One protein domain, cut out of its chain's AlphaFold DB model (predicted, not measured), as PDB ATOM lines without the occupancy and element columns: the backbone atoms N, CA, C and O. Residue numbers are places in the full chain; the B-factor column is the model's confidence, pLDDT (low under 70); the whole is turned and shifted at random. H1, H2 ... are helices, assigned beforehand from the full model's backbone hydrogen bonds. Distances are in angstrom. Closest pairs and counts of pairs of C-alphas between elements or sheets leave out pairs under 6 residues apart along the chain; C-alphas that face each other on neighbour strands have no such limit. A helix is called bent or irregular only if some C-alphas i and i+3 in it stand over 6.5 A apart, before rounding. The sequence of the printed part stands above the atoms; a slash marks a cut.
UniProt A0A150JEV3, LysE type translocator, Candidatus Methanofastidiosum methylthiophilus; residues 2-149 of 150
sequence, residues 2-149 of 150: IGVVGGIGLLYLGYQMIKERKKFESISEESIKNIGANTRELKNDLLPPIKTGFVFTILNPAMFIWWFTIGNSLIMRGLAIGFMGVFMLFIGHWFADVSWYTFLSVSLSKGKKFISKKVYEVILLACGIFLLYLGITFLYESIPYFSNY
ATOM      1  N   ILE A   2     -29.929 -35.082 -30.716       68.88
ATOM      2  CA  ILE A   2     -30.739 -33.880 -31.030       68.88
ATOM      3  C   ILE A   2     -31.629 -33.426 -29.852       68.88
ATOM      4  O   ILE A   2     -31.683 -32.235 -29.555       68.88
ATOM      5  N   GLY A   3     -32.251 -34.360 -29.120       68.50
ATOM      6  CA  GLY A   3     -33.102 -34.041 -27.961       68.50
ATOM      7  C   GLY A   3     -32.361 -33.421 -26.767       68.50
ATOM      8  O   GLY A   3     -32.900 -32.541 -26.105       68.50
ATOM      9  N   VAL A   4     -31.089 -33.783 -26.551       75.31
ATOM     10  CA  VAL A   4     -30.254 -33.208 -25.477       75.31
ATOM     11  C   VAL A   4     -29.874 -31.763 -25.798       75.31
ATOM     12  O   VAL A   4     -30.001 -30.887 -24.948       75.31
ATOM     13  N   VAL A   5     -29.466 -31.496 -27.044       77.50
ATOM     14  CA  VAL A   5     -29.131 -30.137 -27.507       77.50
ATOM     15  C   VAL A   5     -30.366 -29.234 -27.464       77.50
ATOM     16  O   VAL A   5     -30.290 -28.111 -26.965       77.50
ATOM     17  N   GLY A   6     -31.519 -29.740 -27.913       74.88
ATOM     18  CA  GLY A   6     -32.797 -29.033 -27.821       74.88
ATOM     19  C   GLY A   6     -33.220 -28.757 -26.375       74.88
ATOM     20  O   GLY A   6     -33.579 -27.629 -26.054       74.88
ATOM     21  N   GLY A   7     -33.110 -29.749 -25.486       80.12
ATOM     22  CA  GLY A   7     -33.449 -29.614 -24.066       80.12
ATOM     23  C   GLY A   7     -32.597 -28.572 -23.339       80.12
ATOM     24  O   GLY A   7     -33.138 -27.704 -22.658       80.12
ATOM     25  N   ILE A   8     -31.273 -28.583 -23.546       83.25
ATOM     26  CA  ILE A   8     -30.360 -27.567 -22.985       83.25
ATOM     27  C   ILE A   8     -30.696 -26.171 -23.528       83.25
ATOM     28  O   ILE A   8     -30.736 -25.206 -22.763       83.25
ATOM     29  N   GLY A   9     -30.986 -26.059 -24.829       82.31
ATOM     30  CA  GLY A   9     -31.408 -24.800 -25.446       82.31
ATOM     31  C   GLY A   9     -32.701 -24.249 -24.840       82.31
ATOM     32  O   GLY A   9     -32.764 -23.072 -24.490       82.31
ATOM     33  N   LEU A  10     -33.712 -25.100 -24.642       83.38
ATOM     34  CA  LEU A  10     -34.986 -24.720 -24.021       83.38
ATOM     35  C   LEU A  10     -34.810 -24.263 -22.568       83.38
ATOM     36  O   LEU A  10     -35.409 -23.263 -22.170       83.38
ATOM     37  N   LEU A  11     -33.946 -24.932 -21.798       86.69
ATOM     38  CA  LEU A  11     -33.623 -24.513 -20.434       86.69
ATOM     39  C   LEU A  11     -32.944 -23.141 -20.396       86.69
ATOM     40  O   LEU A  11     -33.319 -22.288 -19.590       86.69
ATOM     41  N   TYR A  12     -31.971 -22.913 -21.282       85.31
ATOM     42  CA  TYR A  12     -31.275 -21.632 -21.389       85.31
ATOM     43  C   TYR A  12     -32.243 -20.495 -21.740       85.31
ATOM     44  O   TYR A  12     -32.253 -19.463 -21.068       85.31
ATOM     45  N   LEU A  13     -33.105 -20.709 -22.738       83.12
ATOM     46  CA  LEU A  13     -34.110 -19.734 -23.161       83.12
ATOM     47  C   LEU A  13     -35.142 -19.464 -22.060       83.12
ATOM     48  O   LEU A  13     -35.438 -18.306 -21.775       83.12
ATOM     49  N   GLY A  14     -35.648 -20.508 -21.394       84.00
ATOM     50  CA  GLY A  14     -36.587 -20.371 -20.279       84.00
ATOM     51  C   GLY A  14     -35.994 -19.578 -19.111       84.00
ATOM     52  O   GLY A  14     -36.629 -18.654 -18.597       84.00
ATOM     53  N   TYR A  15     -34.743 -19.869 -18.738       87.94
ATOM     54  CA  TYR A  15     -34.029 -19.135 -17.692       87.94
ATOM     55  C   TYR A  15     -33.797 -17.667 -18.070       87.94
ATOM     56  O   TYR A  15     -34.079 -16.767 -17.271       87.94
ATOM     57  N   GLN A  16     -33.323 -17.411 -19.294       84.94
ATOM     58  CA  GLN A  16     -33.088 -16.056 -19.779       84.94
ATOM     59  C   GLN A  16     -34.384 -15.241 -19.790       84.94
ATOM     60  O   GLN A  16     -34.399 -14.102 -19.327       84.94
ATOM     61  N   MET A  17     -35.492 -15.837 -20.233       82.81
ATOM     62  CA  MET A  17     -36.775 -15.150 -20.324       82.81
ATOM     63  C   MET A  17     -37.329 -14.759 -18.947       82.81
ATOM     64  O   MET A  17     -37.834 -13.651 -18.786       82.81
ATOM     65  N   ILE A  18     -37.163 -15.605 -17.922       86.06
ATOM     66  CA  ILE A  18     -37.559 -15.275 -16.540       86.06
ATOM     67  C   ILE A  18     -36.659 -14.180 -15.952       86.06
ATOM     68  O   ILE A  18     -37.153 -13.266 -15.279       86.06
ATOM     69  N   LYS A  19     -35.345 -14.260 -16.193       84.88
ATOM     70  CA  LYS A  19     -34.358 -13.302 -15.675       84.88
ATOM     71  C   LYS A  19     -34.510 -11.921 -16.314       84.88
ATOM     72  O   LYS A  19     -34.456 -10.913 -15.615       84.88
ATOM     73  N   GLU A  20     -34.728 -11.874 -17.623       81.44
ATOM     74  CA  GLU A  20     -34.771 -10.641 -18.412       81.44
ATOM     75  C   GLU A  20     -36.191 -10.094 -18.628       81.44
ATOM     76  O   GLU A  20     -36.343  -9.054 -19.266       81.44
ATOM     77  N   ARG A  21     -37.240 -10.718 -18.067       77.31
ATOM     78  CA  ARG A  21     -38.651 -10.320 -18.271       77.31
ATOM     79  C   ARG A  21     -38.918  -8.813 -18.132       77.31
ATOM     80  O   ARG A  21     -39.597  -8.235 -18.972       77.31
ATOM     81  N   LYS A  22     -38.313  -8.160 -17.129       73.88
ATOM     82  CA  LYS A  22     -38.470  -6.716 -16.865       73.88
ATOM     83  C   LYS A  22     -37.792  -5.839 -17.924       73.88
ATOM     84  O   LYS A  22     -38.258  -4.744 -18.213       73.88
ATOM     85  N   LYS A  23     -36.698  -6.328 -18.513       73.75
ATOM     86  CA  LYS A  23     -35.958  -5.663 -19.595       73.75
ATOM     87  C   LYS A  23     -36.685  -5.820 -20.933       73.75
ATOM     88  O   LYS A  23     -36.779  -4.867 -21.696       73.75
ATOM     89  N   PHE A  24     -37.250  -6.997 -21.206       69.00
ATOM     90  CA  PHE A  24     -38.105  -7.213 -22.381       69.00
ATOM     91  C   PHE A  24     -39.356  -6.325 -22.359       69.00
ATOM     92  O   PHE A  24     -39.774  -5.811 -23.396       69.00
ATOM     93  N   GLU A  25     -39.924  -6.101 -21.175       69.00
ATOM     94  CA  GLU A  25     -41.029  -5.169 -20.968       69.00
ATOM     95  C   GLU A  25     -40.629  -3.710 -21.248       69.00
ATOM     96  O   GLU A  25     -41.299  -3.042 -22.036       69.00
ATOM     97  N   SER A  26     -39.513  -3.226 -20.683       65.38
ATOM     98  CA  SER A  26     -39.056  -1.845 -20.904       65.38
ATOM     99  C   SER A  26     -38.710  -1.571 -22.370       65.38
ATOM    100  O   SER A  26     -39.109  -0.543 -22.912       65.38
ATOM    101  N   ILE A  27     -38.051  -2.523 -23.042       69.69
ATOM    102  CA  ILE A  27     -37.731  -2.442 -24.477       69.69
ATOM    103  C   ILE A  27     -39.012  -2.415 -25.317       69.69
ATOM    104  O   ILE A  27     -39.109  -1.666 -26.290       69.69
ATOM    105  N   SER A  28     -40.019  -3.209 -24.946       65.75
ATOM    106  CA  SER A  28     -41.317  -3.225 -25.622       65.75
ATOM    107  C   SER A  28     -42.035  -1.873 -25.527       65.75
ATOM    108  O   SER A  28     -42.614  -1.424 -26.516       65.75
ATOM    109  N   GLU A  29     -42.031  -1.227 -24.360       65.00
ATOM    110  CA  GLU A  29     -42.655   0.090 -24.181       65.00
ATOM    111  C   GLU A  29     -41.905   1.202 -24.920       65.00
ATOM    112  O   GLU A  29     -42.525   2.041 -25.576       65.00
ATOM    113  N   GLU A  30     -40.574   1.188 -24.854       64.25
ATOM    114  CA  GLU A  30     -39.714   2.164 -25.525       64.25
ATOM    115  C   GLU A  30     -39.821   2.057 -27.052       64.25
ATOM    116  O   GLU A  30     -39.977   3.070 -27.735       64.25
ATOM    117  N   SER A  31     -39.877   0.832 -27.586       62.22
ATOM    118  CA  SER A  31     -40.119   0.581 -29.013       62.22
ATOM    119  C   SER A  31     -41.454   1.176 -29.476       62.22
ATOM    120  O   SER A  31     -41.515   1.813 -30.523       62.22
ATOM    121  N   ILE A  32     -42.528   1.036 -28.688       59.22
ATOM    122  CA  ILE A  32     -43.840   1.612 -29.029       59.22
ATOM    123  C   ILE A  32     -43.808   3.143 -29.005       59.22
ATOM    124  O   ILE A  32     -44.402   3.780 -29.877       59.22
ATOM    125  N   LYS A  33     -43.096   3.744 -28.047       59.94
ATOM    126  CA  LYS A  33     -42.961   5.202 -27.957       59.94
ATOM    127  C   LYS A  33     -42.145   5.773 -29.126       59.94
ATOM    128  O   LYS A  33     -42.514   6.812 -29.670       59.94
ATOM    129  N   ASN A  34     -41.094   5.070 -29.553       57.22
ATOM    130  CA  ASN A  34     -40.213   5.493 -30.645       57.22
ATOM    131  C   ASN A  34     -40.811   5.292 -32.047       57.22
ATOM    132  O   ASN A  34     -40.529   6.098 -32.935       57.22
ATOM    133  N   ILE A  35     -41.705   4.312 -32.246       57.03
ATOM    134  CA  ILE A  35     -42.458   4.151 -33.508       57.03
ATOM    135  C   ILE A  35     -43.238   5.430 -33.868       57.03
ATOM    136  O   ILE A  35     -43.391   5.744 -35.047       57.03
ATOM    137  N   GLY A  36     -43.694   6.198 -32.873       50.72
ATOM    138  CA  GLY A  36     -44.391   7.469 -33.087       50.72
ATOM    139  C   GLY A  36     -43.490   8.686 -33.327       50.72
ATOM    140  O   GLY A  36     -44.009   9.726 -33.721       50.72
ATOM    141  N   ALA A  37     -42.175   8.597 -33.085       54.62
ATOM    142  CA  ALA A  37     -41.333   9.786 -32.919       54.62
ATOM    143  C   ALA A  37     -40.253   9.999 -33.993       54.62
ATOM    144  O   ALA A  37     -39.898  11.150 -34.225       54.62
ATOM    145  N   ASN A  38     -39.724   8.969 -34.673       48.97
ATOM    146  CA  ASN A  38     -38.716   9.208 -35.719       48.97
ATOM    147  C   ASN A  38     -38.516   8.039 -36.699       48.97
ATOM    148  O   ASN A  38     -37.920   7.014 -36.386       48.97
ATOM    149  N   THR A  39     -38.915   8.241 -37.958       54.06
ATOM    150  CA  THR A  39     -38.824   7.264 -39.061       54.06
ATOM    151  C   THR A  39     -37.380   6.936 -39.501       54.06
ATOM    152  O   THR A  39     -37.172   6.004 -40.275       54.06
ATOM    153  N   ARG A  40     -36.362   7.682 -39.038       47.78
ATOM    154  CA  ARG A  40     -34.958   7.529 -39.481       47.78
ATOM    155  C   ARG A  40     -34.124   6.543 -38.653       47.78
ATOM    156  O   ARG A  40     -33.259   5.898 -39.236       47.78
ATOM    157  N   GLU A  41     -34.409   6.355 -37.365       50.62
ATOM    158  CA  GLU A  41     -33.692   5.373 -36.523       50.62
ATOM    159  C   GLU A  41     -34.198   3.934 -36.717       50.62
ATOM    160  O   GLU A  41     -33.444   2.975 -36.572       50.62
ATOM    161  N   LEU A  42     -35.438   3.778 -37.194       51.00
ATOM    162  CA  LEU A  42     -36.063   2.483 -37.470       51.00
ATOM    163  C   LEU A  42     -35.248   1.620 -38.457       51.00
ATOM    164  O   LEU A  42     -35.220   0.400 -38.336       51.00
ATOM    165  N   LYS A  43     -34.561   2.229 -39.435       48.66
ATOM    166  CA  LYS A  43     -33.792   1.488 -40.453       48.66
ATOM    167  C   LYS A  43     -32.555   0.779 -39.897       48.66
ATOM    168  O   LYS A  43     -32.222  -0.290 -40.402       48.66
ATOM    169  N   ASN A  44     -31.901   1.340 -38.878       51.72
ATOM    170  CA  ASN A  44     -30.718   0.722 -38.273       51.72
ATOM    171  C   ASN A  44     -31.107  -0.388 -37.278       51.72
ATOM    172  O   ASN A  44     -30.424  -1.410 -37.224       51.72
ATOM    173  N   ASP A  45     -32.259  -0.257 -36.610       54.81
ATOM    174  CA  ASP A  45     -32.809  -1.258 -35.679       54.81
ATOM    175  C   ASP A  45     -33.577  -2.416 -36.345       54.81
ATOM    176  O   ASP A  45     -33.873  -3.420 -35.699       54.81
ATOM    177  N   LEU A  46     -33.881  -2.330 -37.645       55.47
ATOM    178  CA  LEU A  46     -34.523  -3.411 -38.412       55.47
ATOM    179  C   LEU A  46     -33.530  -4.460 -38.938       55.47
ATOM    180  O   LEU A  46     -33.919  -5.595 -39.226       55.47
ATOM    181  N   LEU A  47     -32.244  -4.120 -39.044       55.50
ATOM    182  CA  LEU A  47     -31.208  -5.037 -39.532       55.50
ATOM    183  C   LEU A  47     -30.986  -6.262 -38.619       55.50
ATOM    184  O   LEU A  47     -30.858  -7.365 -39.162       55.50
ATOM    185  N   PRO A  48     -30.956  -6.136 -37.275       63.78
ATOM    186  CA  PRO A  48     -30.846  -7.296 -36.391       63.78
ATOM    187  C   PRO A  48     -32.066  -8.240 -36.469       63.78
ATOM    188  O   PRO A  48     -31.856  -9.431 -36.694       63.78
ATOM    189  N   PRO A  49     -33.330  -7.772 -36.370       63.28
ATOM    190  CA  PRO A  49     -34.512  -8.635 -36.453       63.28
ATOM    191  C   PRO A  49     -34.661  -9.378 -37.782       63.28
ATOM    192  O   PRO A  49     -35.041 -10.545 -37.774       63.28
ATOM    193  N   ILE A  50     -34.345  -8.741 -38.917       71.81
ATOM    194  CA  ILE A  50     -34.464  -9.375 -40.242       71.81
ATOM    195  C   ILE A  50     -33.431 -10.494 -40.399       71.81
ATOM    196  O   ILE A  50     -33.768 -11.575 -40.876       71.81
ATOM    197  N   LYS A  51     -32.186 -10.268 -39.956       68.38
ATOM    198  CA  LYS A  51     -31.144 -11.304 -39.969       68.38
ATOM    199  C   LYS A  51     -31.522 -12.474 -39.072       68.38
ATOM    200  O   LYS A  51     -31.452 -13.618 -39.511       68.38
ATOM    201  N   THR A  52     -31.966 -12.190 -37.849       67.44
ATOM    202  CA  THR A  52     -32.396 -13.229 -36.910       67.44
ATOM    203  C   THR A  52     -33.597 -13.993 -37.457       67.44
ATOM    204  O   THR A  52     -33.587 -15.217 -37.429       67.44
ATOM    205  N   GLY A  53     -34.589 -13.304 -38.027       69.81
ATOM    206  CA  GLY A  53     -35.762 -13.924 -38.644       69.81
ATOM    207  C   GLY A  53     -35.402 -14.826 -39.823       69.81
ATOM    208  O   GLY A  53     -35.845 -15.966 -39.872       69.81
ATOM    209  N   PHE A  54     -34.541 -14.364 -40.730       72.88
ATOM    210  CA  PHE A  54     -34.087 -15.155 -41.877       72.88
ATOM    211  C   PHE A  54     -33.321 -16.412 -41.452       72.88
ATOM    212  O   PHE A  54     -33.613 -17.510 -41.928       72.88
ATOM    213  N   VAL A  55     -32.382 -16.267 -40.511       70.81
ATOM    214  CA  VAL A  55     -31.629 -17.396 -39.947       70.81
ATOM    215  C   VAL A  55     -32.576 -18.379 -39.262       70.81
ATOM    216  O   VAL A  55     -32.465 -19.582 -39.476       70.81
ATOM    217  N   PHE A  56     -33.546 -17.886 -38.491       70.94
ATOM    218  CA  PHE A  56     -34.501 -18.733 -37.782       70.94
ATOM    219  C   PHE A  56     -35.451 -19.467 -38.735       70.94
ATOM    220  O   PHE A  56     -35.739 -20.636 -38.515       70.94
ATOM    221  N   THR A  57     -35.896 -18.827 -39.820       71.62
ATOM    222  CA  THR A  57     -36.726 -19.465 -40.852       71.62
ATOM    223  C   THR A  57     -35.971 -20.575 -41.578       71.62
ATOM    224  O   THR A  57     -36.523 -21.658 -41.748       71.62
ATOM    225  N   ILE A  58     -34.714 -20.339 -41.973       72.00
ATOM    226  CA  ILE A  58     -33.905 -21.353 -42.669       72.00
ATOM    227  C   ILE A  58     -33.541 -22.506 -41.740       72.00
ATOM    228  O   ILE A  58     -33.525 -23.654 -42.168       72.00
ATOM    229  N   LEU A  59     -33.250 -22.224 -40.471       71.19
ATOM    230  CA  LEU A  59     -32.871 -23.253 -39.507       71.19
ATOM    231  C   LEU A  59     -34.071 -23.969 -38.881       71.19
ATOM    232  O   LEU A  59     -33.858 -24.876 -38.083       71.19
ATOM    233  N   ASN A  60     -35.311 -23.600 -39.222       78.69
ATOM    234  CA  ASN A  60     -36.500 -24.243 -38.680       78.69
ATOM    235  C   ASN A  60     -36.750 -25.596 -39.375       78.69
ATOM    236  O   ASN A  60     -37.233 -25.614 -40.513       78.69
ATOM    237  N   PRO A  61     -36.524 -26.744 -38.702       74.19
ATOM    238  CA  PRO A  61     -36.715 -28.057 -39.315       74.19
ATOM    239  C   PRO A  61     -38.171 -28.299 -39.731       74.19
ATOM    240  O   PRO A  61     -38.430 -29.034 -40.682       74.19
ATOM    241  N   ALA A  62     -39.126 -27.649 -39.055       76.56
ATOM    242  CA  ALA A  62     -40.544 -27.777 -39.361       76.56
ATOM    243  C   ALA A  62     -40.895 -27.242 -40.758       76.56
ATOM    244  O   ALA A  62     -41.812 -27.771 -41.380       76.56
ATOM    245  N   MET A  63     -40.153 -26.253 -41.276       80.50
ATOM    246  CA  MET A  63     -40.358 -25.720 -42.629       80.50
ATOM    247  C   MET A  63     -40.121 -26.815 -43.671       80.50
ATOM    248  O   MET A  63     -40.989 -27.092 -44.500       80.50
ATOM    249  N   PHE A  64     -38.985 -27.507 -43.571       81.06
ATOM    250  CA  PHE A  64     -38.661 -28.604 -44.475       81.06
ATOM    251  C   PHE A  64     -39.626 -29.772 -44.297       81.06
ATOM    252  O   PHE A  64     -40.174 -30.259 -45.281       81.06
ATOM    253  N   ILE A  65     -39.889 -30.189 -43.053       84.19
ATOM    254  CA  ILE A  65     -40.806 -31.302 -42.768       84.19
ATOM    255  C   ILE A  65     -42.192 -31.028 -43.366       84.19
ATOM    256  O   ILE A  65     -42.780 -31.923 -43.973       84.19
ATOM    257  N   TRP A  66     -42.704 -29.801 -43.258       86.31
ATOM    258  CA  TRP A  66     -43.988 -29.429 -43.847       86.31
ATOM    259  C   TRP A  66     -43.975 -29.529 -45.377       86.31
ATOM    260  O   TRP A  66     -44.875 -30.148 -45.947       86.31
ATOM    261  N   TRP A  67     -42.942 -28.998 -46.042       86.75
ATOM    262  CA  TRP A  67     -42.819 -29.078 -47.504       86.75
ATOM    263  C   TRP A  67     -42.668 -30.514 -48.007       86.75
ATOM    264  O   TRP A  67     -43.292 -30.875 -49.003       86.75
ATOM    265  N   PHE A  68     -41.914 -31.358 -47.301       86.25
ATOM    266  CA  PHE A  68     -41.756 -32.772 -47.654       86.25
ATOM    267  C   PHE A  68     -43.029 -33.596 -47.438       86.25
ATOM    268  O   PHE A  68     -43.231 -34.598 -48.121       86.25
ATOM    269  N   THR A  69     -43.896 -33.191 -46.510       89.56
ATOM    270  CA  THR A  69     -45.118 -33.931 -46.178       89.56
ATOM    271  C   THR A  69     -46.340 -33.316 -46.862       89.56
ATOM    272  O   THR A  69     -46.725 -33.705 -47.967       89.56
ATOM    273  N   ILE A  70     -46.955 -32.335 -46.209       88.19
ATOM    274  CA  ILE A  70     -48.207 -31.696 -46.616       88.19
ATOM    275  C   ILE A  70     -48.000 -30.911 -47.913       88.19
ATOM    276  O   ILE A  70     -48.816 -31.020 -48.830       88.19
ATOM    277  N   GLY A  71     -46.883 -30.186 -48.023       86.75
ATOM    278  CA  GLY A  71     -46.525 -29.418 -49.212       86.75
ATOM    279  C   GLY A  71     -46.408 -30.296 -50.458       86.75
ATOM    280  O   GLY A  71     -46.992 -29.968 -51.486       86.75
ATOM    281  N   ASN A  72     -45.752 -31.455 -50.362       89.25
ATOM    282  CA  ASN A  72     -45.621 -32.388 -51.480       89.25
ATOM    283  C   ASN A  72     -46.985 -32.906 -51.970       89.25
ATOM    284  O   ASN A  72     -47.257 -32.898 -53.168       89.25
ATOM    285  N   SER A  73     -47.879 -33.288 -51.052       89.19
ATOM    286  CA  SER A  73     -49.243 -33.721 -51.398       89.19
ATOM    287  C   SER A  73     -50.032 -32.623 -52.121       89.19
ATOM    288  O   SER A  73     -50.725 -32.873 -53.111       89.19
ATOM    289  N   LEU A  74     -49.889 -31.381 -51.659       88.19
ATOM    290  CA  LEU A  74     -50.510 -30.206 -52.256       88.19
ATOM    291  C   LEU A  74     -49.934 -29.878 -53.643       88.19
ATOM    292  O   LEU A  74     -50.698 -29.618 -54.572       88.19
ATOM    293  N   ILE A  75     -48.612 -29.964 -53.816       89.69
ATOM    294  CA  ILE A  75     -47.948 -29.788 -55.113       89.69
ATOM    295  C   ILE A  75     -48.406 -30.865 -56.098       89.69
ATOM    296  O   ILE A  75     -48.744 -30.524 -57.224       89.69
ATOM    297  N   MET A  76     -48.479 -32.137 -55.691       89.31
ATOM    298  CA  MET A  76     -48.955 -33.225 -56.558       89.31
ATOM    299  C   MET A  76     -50.395 -32.991 -57.030       89.31
ATOM    300  O   MET A  76     -50.706 -33.198 -58.202       89.31
ATOM    301  N   ARG A  77     -51.271 -32.498 -56.143       85.88
ATOM    302  CA  ARG A  77     -52.643 -32.097 -56.500       85.88
ATOM    303  C   ARG A  77     -52.661 -30.902 -57.454       85.88
ATOM    304  O   ARG A  77     -53.443 -30.898 -58.398       85.88
ATOM    305  N   GLY A  78     -51.790 -29.918 -57.239       82.94
ATOM    306  CA  GLY A  78     -51.605 -28.792 -58.155       82.94
ATOM    307  C   GLY A  78     -51.096 -29.235 -59.527       82.94
ATOM    308  O   GLY A  78     -51.595 -28.760 -60.541       82.94
ATOM    309  N   LEU A  79     -50.173 -30.202 -59.570       88.12
ATOM    310  CA  LEU A  79     -49.620 -30.774 -60.798       88.12
ATOM    311  C   LEU A  79     -50.682 -31.485 -61.640       88.12
ATOM    312  O   LEU A  79     -50.595 -31.451 -62.863       88.12
ATOM    313  N   ALA A  80     -51.698 -32.081 -61.009       83.62
ATOM    314  CA  ALA A  80     -52.826 -32.690 -61.716       83.62
ATOM    315  C   ALA A  80     -53.653 -31.665 -62.519       83.62
ATOM    316  O   ALA A  80     -54.302 -32.025 -63.496       83.62
ATOM    317  N   ILE A  81     -53.597 -30.385 -62.133       82.19
ATOM    318  CA  ILE A  81     -54.193 -29.245 -62.849       82.19
ATOM    319  C   ILE A  81     -53.168 -28.621 -63.830       82.19
ATOM    320  O   ILE A  81     -53.506 -27.781 -64.661       82.19
ATOM    321  N   GLY A  82     -51.905 -29.055 -63.774       87.12
ATOM    322  CA  GLY A  82     -50.782 -28.567 -64.570       87.12
ATOM    323  C   GLY A  82     -49.908 -27.552 -63.829       87.12
ATOM    324  O   GLY A  82     -50.148 -27.192 -62.677       87.12
ATOM    325  N   PHE A  83     -48.879 -27.040 -64.510       86.19
ATOM    326  CA  PHE A  83     -47.926 -26.073 -63.938       86.19
ATOM    327  C   PHE A  83     -48.602 -24.814 -63.365       86.19
ATOM    328  O   PHE A  83     -48.133 -24.244 -62.381       86.19
ATOM    329  N   MET A  84     -49.741 -24.415 -63.939       87.44
ATOM    330  CA  MET A  84     -50.532 -23.280 -63.464       87.44
ATOM    331  C   MET A  84     -51.125 -23.519 -62.064       87.44
ATOM    332  O   MET A  84     -51.157 -22.600 -61.247       87.44
ATOM    333  N   GLY A  85     -51.537 -24.755 -61.755       84.12
ATOM    334  CA  GLY A  85     -52.075 -25.125 -60.443       84.12
ATOM    335  C   GLY A  85     -51.022 -25.052 -59.338       84.12
ATOM    336  O   GLY A  85     -51.304 -24.583 -58.237       84.12
ATOM    337  N   VAL A  86     -49.780 -25.426 -59.650       87.00
ATOM    338  CA  VAL A  86     -48.635 -25.266 -58.739       87.00
ATOM    339  C   VAL A  86     -48.341 -23.789 -58.489       87.00
ATOM    340  O   VAL A  86     -48.148 -23.382 -57.347       87.00
ATOM    341  N   PHE A  87     -48.349 -22.964 -59.536       89.88
ATOM    342  CA  PHE A  87     -48.084 -21.532 -59.404       89.88
ATOM    343  C   PHE A  87     -49.131 -20.828 -58.526       89.88
ATOM    344  O   PHE A  87     -48.782 -20.073 -57.616       89.88
ATOM    345  N   MET A  88     -50.416 -21.137 -58.732       89.19
ATOM    346  CA  MET A  88     -51.502 -20.637 -57.883       89.19
ATOM    347  C   MET A  88     -51.378 -21.107 -56.431       89.19
ATOM    348  O   MET A  88     -51.702 -20.343 -55.523       89.19
ATOM    349  N   LEU A  89     -50.876 -22.324 -56.198       87.94
ATOM    350  CA  LEU A  89     -50.640 -22.839 -54.853       87.94
ATOM    351  C   LEU A  89     -49.604 -22.010 -54.089       87.94
ATOM    352  O   LEU A  89     -49.854 -21.633 -52.948       87.94
ATOM    353  N   PHE A  90     -48.468 -21.694 -54.716       88.69
ATOM    354  CA  PHE A  90     -47.436 -20.863 -54.091       88.69
ATOM    355  C   PHE A  90     -47.948 -19.458 -53.773       88.69
ATOM    356  O   PHE A  90     -47.737 -18.965 -52.666       88.69
ATOM    357  N   ILE A  91     -48.673 -18.839 -54.709       92.31
ATOM    358  CA  ILE A  91     -49.280 -17.523 -54.492       92.31
ATOM    359  C   ILE A  91     -50.260 -17.586 -53.319       92.31
ATOM    360  O   ILE A  91     -50.141 -16.804 -52.378       92.31
ATOM    361  N   GLY A  92     -51.200 -18.533 -53.339       90.94
ATOM    362  CA  GLY A  92     -52.186 -18.690 -52.273       90.94
ATOM    363  C   GLY A  92     -51.542 -18.946 -50.911       90.94
ATOM    364  O   GLY A  92     -51.956 -18.348 -49.920       90.94
ATOM    365  N   HIS A  93     -50.497 -19.772 -50.868       88.31
ATOM    366  CA  HIS A  93     -49.742 -20.057 -49.652       88.31
ATOM    367  C   HIS A  93     -49.070 -18.798 -49.088       88.31
ATOM    368  O   HIS A  93     -49.293 -18.469 -47.927       88.31
ATOM    369  N   TRP A  94     -48.350 -18.024 -49.907       89.75
ATOM    370  CA  TRP A  94     -47.728 -16.776 -49.451       89.75
ATOM    371  C   TRP A  94     -48.750 -15.735 -48.994       89.75
ATOM    372  O   TRP A  94     -48.537 -15.062 -47.987       89.75
ATOM    373  N   PHE A  95     -49.877 -15.603 -49.697       91.94
ATOM    374  CA  PHE A  95     -50.947 -14.701 -49.269       91.94
ATOM    375  C   PHE A  95     -51.574 -15.144 -47.946       91.94
ATOM    376  O   PHE A  95     -51.872 -14.289 -47.107       91.94
ATOM    377  N   ALA A  96     -51.752 -16.449 -47.736       89.94
ATOM    378  CA  ALA A  96     -52.230 -16.989 -46.470       89.94
ATOM    379  C   ALA A  96     -51.240 -16.694 -45.335       89.94
ATOM    380  O   ALA A  96     -51.663 -16.200 -44.291       89.94
ATOM    381  N   ASP A  97     -49.940 -16.889 -45.564       89.12
ATOM    382  CA  ASP A  97     -48.893 -16.586 -44.587       89.12
ATOM    383  C   ASP A  97     -48.876 -15.095 -44.235       89.12
ATOM    384  O   ASP A  97     -48.945 -14.729 -43.063       89.12
ATOM    385  N   VAL A  98     -48.854 -14.209 -45.238       89.00
ATOM    386  CA  VAL A  98     -48.876 -12.754 -45.016       89.00
ATOM    387  C   VAL A  98     -50.137 -12.339 -44.265       89.00
ATOM    388  O   VAL A  98     -50.054 -11.554 -43.317       89.00
ATOM    389  N   SER A  99     -51.299 -12.874 -44.645       91.75
ATOM    390  CA  SER A  99     -52.567 -12.572 -43.975       91.75
ATOM    391  C   SER A  99     -52.551 -13.044 -42.524       91.75
ATOM    392  O   SER A  99     -52.932 -12.290 -41.629       91.75
ATOM    393  N   TRP A 100     -52.053 -14.255 -42.273       88.44
ATOM    394  CA  TRP A 100     -51.964 -14.849 -40.945       88.44
ATOM    395  C   TRP A 100     -50.989 -14.099 -40.036       88.44
ATOM    396  O   TRP A 100     -51.349 -13.712 -38.923       88.44
ATOM    397  N   TYR A 101     -49.775 -13.814 -40.511       83.31
ATOM    398  CA  TYR A 101     -48.783 -13.063 -39.744       83.31
ATOM    399  C   TYR A 101     -49.208 -11.614 -39.512       83.31
ATOM    400  O   TYR A 101     -48.990 -11.084 -38.422       83.31
ATOM    401  N   THR A 102     -49.866 -10.979 -40.485       86.44
ATOM    402  CA  THR A 102     -50.435  -9.636 -40.304       86.44
ATOM    403  C   THR A 102     -51.546  -9.661 -39.264       86.44
ATOM    404  O   THR A 102     -51.550  -8.836 -38.352       86.44
ATOM    405  N   PHE A 103     -52.455 -10.635 -39.343       87.06
ATOM    406  CA  PHE A 103     -53.515 -10.824 -38.358       87.06
ATOM    407  C   PHE A 103     -52.948 -11.028 -36.948       87.06
ATOM    408  O   PHE A 103     -53.375 -10.344 -36.015       87.06
ATOM    409  N   LEU A 104     -51.947 -11.899 -36.790       83.81
ATOM    410  CA  LEU A 104     -51.255 -12.120 -35.518       83.81
ATOM    411  C   LEU A 104     -50.566 -10.849 -35.011       83.81
ATOM    412  O   LEU A 104     -50.744 -10.479 -33.852       83.81
ATOM    413  N   SER A 105     -49.820 -10.154 -35.870       79.88
ATOM    414  CA  SER A 105     -49.092  -8.932 -35.514       79.88
ATOM    415  C   SER A 105     -50.036  -7.810 -35.078       79.88
ATOM    416  O   SER A 105     -49.826  -7.177 -34.042       79.88
ATOM    417  N   VAL A 106     -51.142  -7.609 -35.800       80.62
ATOM    418  CA  VAL A 106     -52.180  -6.629 -35.444       80.62
ATOM    419  C   VAL A 106     -52.898  -7.028 -34.156       80.62
ATOM    420  O   VAL A 106     -53.139  -6.168 -33.307       80.62
ATOM    421  N   SER A 107     -53.214  -8.312 -33.979       80.69
ATOM    422  CA  SER A 107     -53.860  -8.824 -32.764       80.69
ATOM    423  C   SER A 107     -52.974  -8.635 -31.535       80.69
ATOM    424  O   SER A 107     -53.452  -8.173 -30.502       80.69
ATOM    425  N   LEU A 108     -51.671  -8.901 -31.654       73.06
ATOM    426  CA  LEU A 108     -50.682  -8.675 -30.597       73.06
ATOM    427  C   LEU A 108     -50.455  -7.182 -30.328       73.06
ATOM    428  O   LEU A 108     -50.384  -6.775 -29.170       73.06
ATOM    429  N   SER A 109     -50.380  -6.358 -31.376       69.31
ATOM    430  CA  SER A 109     -50.214  -4.904 -31.262       69.31
ATOM    431  C   SER A 109     -51.404  -4.251 -30.553       69.31
ATOM    432  O   SER A 109     -51.229  -3.504 -29.589       69.31
ATOM    433  N   LYS A 110     -52.637  -4.608 -30.942       68.38
ATOM    434  CA  LYS A 110     -53.854  -4.167 -30.241       68.38
ATOM    435  C   LYS A 110     -53.960  -4.786 -28.846       68.38
ATOM    436  O   LYS A 110     -54.337  -4.086 -27.911       68.38
ATOM    437  N   GLY A 111     -53.579  -6.053 -28.689       65.88
ATOM    438  CA  GLY A 111     -53.573  -6.768 -27.414       65.88
ATOM    439  C   GLY A 111     -52.661  -6.115 -26.377       65.88
ATOM    440  O   GLY A 111     -53.074  -5.928 -25.239       65.88
ATOM    441  N   LYS A 112     -51.472  -5.646 -26.772       61.56
ATOM    442  CA  LYS A 112     -50.556  -4.909 -25.882       61.56
ATOM    443  C   LYS A 112     -51.135  -3.600 -25.344       61.56
ATOM    444  O   LYS A 112     -50.786  -3.218 -24.237       61.56
ATOM    445  N   LYS A 113     -52.042  -2.933 -26.069       62.12
ATOM    446  CA  LYS A 113     -52.735  -1.735 -25.558       62.12
ATOM    447  C   LYS A 113     -53.730  -2.069 -24.434       62.12
ATOM    448  O   LYS A 113     -54.001  -1.217 -23.595       62.12
ATOM    449  N   PHE A 114     -54.262  -3.292 -24.419       62.47
ATOM    450  CA  PHE A 114     -55.182  -3.786 -23.387       62.47
ATOM    451  C   PHE A 114     -54.476  -4.547 -22.254       62.47
ATOM    452  O   PHE A 114     -55.007  -4.641 -21.148       62.47
ATOM    453  N   ILE A 115     -53.283  -5.087 -22.505       66.94
ATOM    454  CA  ILE A 115     -52.498  -5.847 -21.530       66.94
ATOM    455  C   ILE A 115     -51.686  -4.876 -20.666       66.94
ATOM    456  O   ILE A 115     -50.739  -4.244 -21.122       66.94
ATOM    457  N   SER A 116     -52.048  -4.784 -19.386       70.62
ATOM    458  CA  SER A 116     -51.263  -4.069 -18.374       70.62
ATOM    459  C   SER A 116     -49.872  -4.694 -18.208       70.62
ATOM    460  O   SER A 116     -49.722  -5.911 -18.310       70.62
ATOM    461  N   LYS A 117     -48.880  -3.865 -17.860       71.38
ATOM    462  CA  LYS A 117     -47.505  -4.238 -17.474       71.38
ATOM    463  C   LYS A 117     -47.418  -5.547 -16.680       71.38
ATOM    464  O   LYS A 117     -46.734  -6.491 -17.065       71.38
ATOM    465  N   LYS A 118     -48.240  -5.658 -15.629       74.56
ATOM    466  CA  LYS A 118     -48.300  -6.843 -14.758       74.56
ATOM    467  C   LYS A 118     -48.751  -8.109 -15.490       74.56
ATOM    468  O   LYS A 118     -48.246  -9.188 -15.211       74.56
ATOM    469  N   VAL A 119     -49.701  -7.993 -16.415       78.69
ATOM    470  CA  VAL A 119     -50.214  -9.139 -17.179       78.69
ATOM    471  C   VAL A 119     -49.170  -9.607 -18.193       78.69
ATOM    472  O   VAL A 119     -48.978 -10.808 -18.350       78.69
ATOM    473  N   TYR A 120     -48.438  -8.683 -18.823       76.62
ATOM    474  CA  TYR A 120     -47.330  -9.032 -19.712       76.62
ATOM    475  C   TYR A 120     -46.196  -9.753 -18.964       76.62
ATOM    476  O   TYR A 120     -45.718 -10.786 -19.433       76.62
ATOM    477  N   GLU A 121     -45.830  -9.278 -17.765       80.12
ATOM    478  CA  GLU A 121     -44.842  -9.946 -16.904       80.12
ATOM    479  C   GLU A 121     -45.293 -11.366 -16.521       80.12
ATOM    480  O   GLU A 121     -44.499 -12.304 -16.610       80.12
ATOM    481  N   VAL A 122     -46.566 -11.547 -16.151       84.69
ATOM    482  CA  VAL A 122     -47.131 -12.866 -15.813       84.69
ATOM    483  C   VAL A 122     -47.118 -13.810 -17.015       84.69
ATOM    484  O   VAL A 122     -46.756 -14.973 -16.857       84.69
ATOM    485  N   ILE A 123     -47.448 -13.329 -18.218       84.00
ATOM    486  CA  ILE A 123     -47.403 -14.138 -19.447       84.00
ATOM    487  C   ILE A 123     -45.967 -14.580 -19.754       84.00
ATOM    488  O   ILE A 123     -45.738 -15.755 -20.040       84.00
ATOM    489  N   LEU A 124     -44.991 -13.667 -19.673       83.44
ATOM    490  CA  LEU A 124     -43.581 -14.004 -19.890       83.44
ATOM    491  C   LEU A 124     -43.066 -14.995 -18.843       83.44
ATOM    492  O   LEU A 124     -42.345 -15.929 -19.183       83.44
ATOM    493  N   LEU A 125     -43.463 -14.832 -17.582       86.56
ATOM    494  CA  LEU A 125     -43.107 -15.759 -16.513       86.56
ATOM    495  C   LEU A 125     -43.714 -17.145 -16.771       86.56
ATOM    496  O   LEU A 125     -42.990 -18.139 -16.732       86.56
ATOM    497  N   ALA A 126     -45.006 -17.216 -17.100       88.12
ATOM    498  CA  ALA A 126     -45.694 -18.469 -17.407       88.12
ATOM    499  C   ALA A 126     -45.060 -19.188 -18.606       88.12
ATOM    500  O   ALA A 126     -44.787 -20.385 -18.538       88.12
ATOM    501  N   CYS A 127     -44.755 -18.456 -19.677       85.44
ATOM    502  CA  CYS A 127     -44.093 -19.007 -20.853       85.44
ATOM    503  C   CYS A 127     -42.656 -19.467 -20.530       85.44
ATOM    504  O   CYS A 127     -42.215 -20.508 -21.006       85.44
ATOM    505  N   GLY A 128     -41.940 -18.758 -19.651       86.19
ATOM    506  CA  GLY A 128     -40.596 -19.144 -19.216       86.19
ATOM    507  C   GLY A 128     -40.604 -20.441 -18.414       86.19
ATOM    508  O   GLY A 128     -39.817 -21.341 -18.693       86.19
ATOM    509  N   ILE A 129     -41.543 -20.576 -17.472       89.88
ATOM    510  CA  ILE A 129     -41.765 -21.821 -16.722       89.88
ATOM    511  C   ILE A 129     -42.141 -22.959 -17.671       89.88
ATOM    512  O   ILE A 129     -41.625 -24.065 -17.532       89.88
ATOM    513  N   PHE A 130     -43.002 -22.691 -18.650       88.94
ATOM    514  CA  PHE A 130     -43.396 -23.686 -19.637       88.94
ATOM    515  C   PHE A 130     -42.204 -24.178 -20.475       88.94
ATOM    516  O   PHE A 130     -42.045 -25.382 -20.657       88.94
ATOM    517  N   LEU A 131     -41.314 -23.280 -20.916       86.00
ATOM    518  CA  LEU A 131     -40.085 -23.661 -21.622       86.00
ATOM    519  C   LEU A 131     -39.130 -24.467 -20.735       86.00
ATOM    520  O   LEU A 131     -38.532 -25.431 -21.210       86.00
ATOM    521  N   LEU A 132     -39.016 -24.122 -19.446       88.88
ATOM    522  CA  LEU A 132     -38.242 -24.918 -18.491       88.88
ATOM    523  C   LEU A 132     -38.827 -26.324 -18.332       88.88
ATOM    524  O   LEU A 132     -38.085 -27.300 -18.384       88.88
ATOM    525  N   TYR A 133     -40.150 -26.432 -18.190       90.06
ATOM    526  CA  TYR A 133     -40.850 -27.711 -18.105       90.06
ATOM    527  C   TYR A 133     -40.589 -28.574 -19.342       90.06
ATOM    528  O   TYR A 133     -40.140 -29.710 -19.206       90.06
ATOM    529  N   LEU A 134     -40.773 -28.023 -20.546       85.94
ATOM    530  CA  LEU A 134     -40.483 -28.739 -21.790       85.94
ATOM    531  C   LEU A 134     -39.008 -29.144 -21.901       85.94
ATOM    532  O   LEU A 134     -38.718 -30.260 -22.325       85.94
ATOM    533  N   GLY A 135     -38.081 -28.274 -21.492       84.88
ATOM    534  CA  GLY A 135     -36.648 -28.571 -21.478       84.88
ATOM    535  C   GLY A 135     -36.297 -29.744 -20.558       84.88
ATOM    536  O   GLY A 135     -35.549 -30.633 -20.965       84.88
ATOM    537  N   ILE A 136     -36.878 -29.794 -19.353       88.44
ATOM    538  CA  ILE A 136     -36.710 -30.916 -18.415       88.44
ATOM    539  C   ILE A 136     -37.291 -32.201 -19.011       88.44
ATOM    540  O   ILE A 136     -36.609 -33.222 -19.003       88.44
ATOM    541  N   THR A 137     -38.506 -32.154 -19.563       84.44
ATOM    542  CA  THR A 137     -39.153 -33.320 -20.186       84.44
ATOM    543  C   THR A 137     -38.318 -33.867 -21.344       84.44
ATOM    544  O   THR A 137     -38.069 -35.066 -21.407       84.44
ATOM    545  N   PHE A 138     -37.787 -32.997 -22.208       80.94
ATOM    546  CA  PHE A 138     -36.918 -33.401 -23.317       80.94
ATOM    547  C   PHE A 138     -35.617 -34.051 -22.843       80.94
ATOM    548  O   PHE A 138     -35.153 -35.015 -23.455       80.94
ATOM    549  N   LEU A 139     -35.021 -33.550 -21.759       83.50
ATOM    550  CA  LEU A 139     -33.841 -34.173 -21.160       83.50
ATOM    551  C   LEU A 139     -34.181 -35.524 -20.530       83.50
ATOM    552  O   LEU A 139     -33.449 -36.485 -20.752       83.50
ATOM    553  N   TYR A 140     -35.299 -35.617 -19.810       82.50
ATOM    554  CA  TYR A 140     -35.744 -36.854 -19.177       82.50
ATOM    555  C   TYR A 140     -36.047 -37.952 -20.199       82.50
ATOM    556  O   TYR A 140     -35.660 -39.093 -19.985       82.50
ATOM    557  N   GLU A 141     -36.661 -37.618 -21.336       77.31
ATOM    558  CA  GLU A 141     -36.883 -38.574 -22.429       77.31
ATOM    559  C   GLU A 141     -35.592 -38.920 -23.189       77.31
ATOM    560  O   GLU A 141     -35.422 -40.045 -23.661       77.31
ATOM    561  N   SER A 142     -34.642 -37.984 -23.283       70.50
ATOM    562  CA  SER A 142     -33.385 -38.198 -24.013       70.50
ATOM    563  C   SER A 142     -32.348 -39.036 -23.251       70.50
ATOM    564  O   SER A 142     -31.558 -39.737 -23.887       70.50
ATOM    565  N   ILE A 143     -32.321 -38.975 -21.915       68.12
ATOM    566  CA  ILE A 143     -31.373 -39.712 -21.052       68.12
ATOM    567  C   ILE A 143     -31.485 -41.252 -21.193       68.12
ATOM    568  O   ILE A 143     -30.462 -41.890 -21.454       68.12
ATOM    569  N   PRO A 144     -32.672 -41.887 -21.094       64.25
ATOM    570  CA  PRO A 144     -32.807 -43.346 -21.192       64.25
ATOM    571  C   PRO A 144     -32.572 -43.888 -22.612       64.25
ATOM    572  O   PRO A 144     -32.134 -45.028 -22.768       64.25
ATOM    573  N   TYR A 145     -32.782 -43.072 -23.652       57.94
ATOM    574  CA  TYR A 145     -32.444 -43.426 -25.037       57.94
ATOM    575  C   TYR A 145     -30.931 -43.477 -25.290       57.94
ATOM    576  O   TYR A 145     -30.479 -44.225 -26.152       57.94
ATOM    577  N   PHE A 146     -30.141 -42.700 -24.542       51.94
ATOM    578  CA  PHE A 146     -28.679 -42.699 -24.649       51.94
ATOM    579  C   PHE A 146     -28.050 -43.894 -23.917       51.94
ATOM    580  O   PHE A 146     -27.026 -44.407 -24.350       51.94
ATOM    581  N   SER A 147     -28.694 -44.376 -22.847       54.31
ATOM    582  CA  SER A 147     -28.215 -45.513 -22.048       54.31
ATOM    583  C   SER A 147     -28.477 -46.886 -22.681       54.31
ATOM    584  O   SER A 147     -27.920 -47.862 -22.200       54.31
ATOM    585  N   ASN A 148     -29.324 -46.983 -23.713       54.03
ATOM    586  CA  ASN A 148     -29.603 -48.243 -24.426       54.03
ATOM    587  C   ASN A 148     -28.722 -48.453 -25.680       54.03
ATOM    588  O   ASN A 148     -28.854 -49.473 -26.349       54.03
ATOM    589  N   TYR A 149     -27.868 -47.482 -26.025       52.06
ATOM    590  CA  TYR A 149     -26.972 -47.514 -27.193       52.06
ATOM    591  C   TYR A 149     -25.476 -47.412 -26.818       52.06
ATOM    592  O   TYR A 149     -24.635 -47.246 -27.702       52.06
TER     593      TYR A 149
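AT A GLANCE: This is residues 2 to 149 of the 150 residues of the protein "LysE type translocator" of Candidatus Methanofastidiosum methylthiophilus (UniProt A0A150JEV3). This is a loose, open frame of helices: the long H5 and H6 form a corner, H1a runs alongside H6, and the kinked H4 folds back beside the far end of H5. H1b, H2 and H3 make another side of the frame, and its middle is empty. The printed part has 148 residues with six named helices, H1 to H6 in chain order, and no named strand; its class is all helix. It is loose, with a radius of gyration of the C-alphas of 20.4 A, and flat, spanning 55 by 53 by 28 A.

HOW THE PARTS SIT: Begin with H1, residues 2 to 35, assigned as one helix by its hydrogen bonds but bent: C-alphas 19 and 22 are 7.9 A apart, and its arms H1a, residues 2 to 19, and H1b, residues 22 to 35, stand about perpendicular at 75 degrees. H1a touches H6, residues 117 to 147, at a shallow tilt of 24 degrees, opposite ways; their closest C-alphas, Gly 7 and Gly 135, are 4.2 A apart. H2, residues 42 to 45, and H3, residues 47 to 58, meet only through their link. H4, residues 61 to 80, and H5, residues 83 to 114, are a helical hairpin; H4 touches H5 with residues 74 to 79 alone, closest at the C-alphas of Gly 78 and Gly 85, 4.3 A. Every O i to N i+4 pair is within hydrogen-bond range in H1a, H1b and H3, against 14 of 16 in H4, 26 of 28 in H5 and 25 of 27 in H6; H2 is too short for one.

IN THESE COORDINATES: Find C-alpha 2 at (-30.739, -33.880, -31.030); from there H1a runs 25.9 A, and H1b then 20.3 A. H2 spans 5.3 A, H3 16.8 A and H4 28.0 A. From C-alpha 83 at (-47.926, -26.073, -63.938) H5 runs 46.8 A; H6 runs 45.8 A to C-alpha 147 at (-28.215, -45.513, -22.048).

THE WHOLE: The printed part has no cut and no long link. Its farthest C-alphas, Ala 37 and Asn 148, are 59.8 A apart. The model's pLDDT is under 70 in 45 residues, among them 24 to 49.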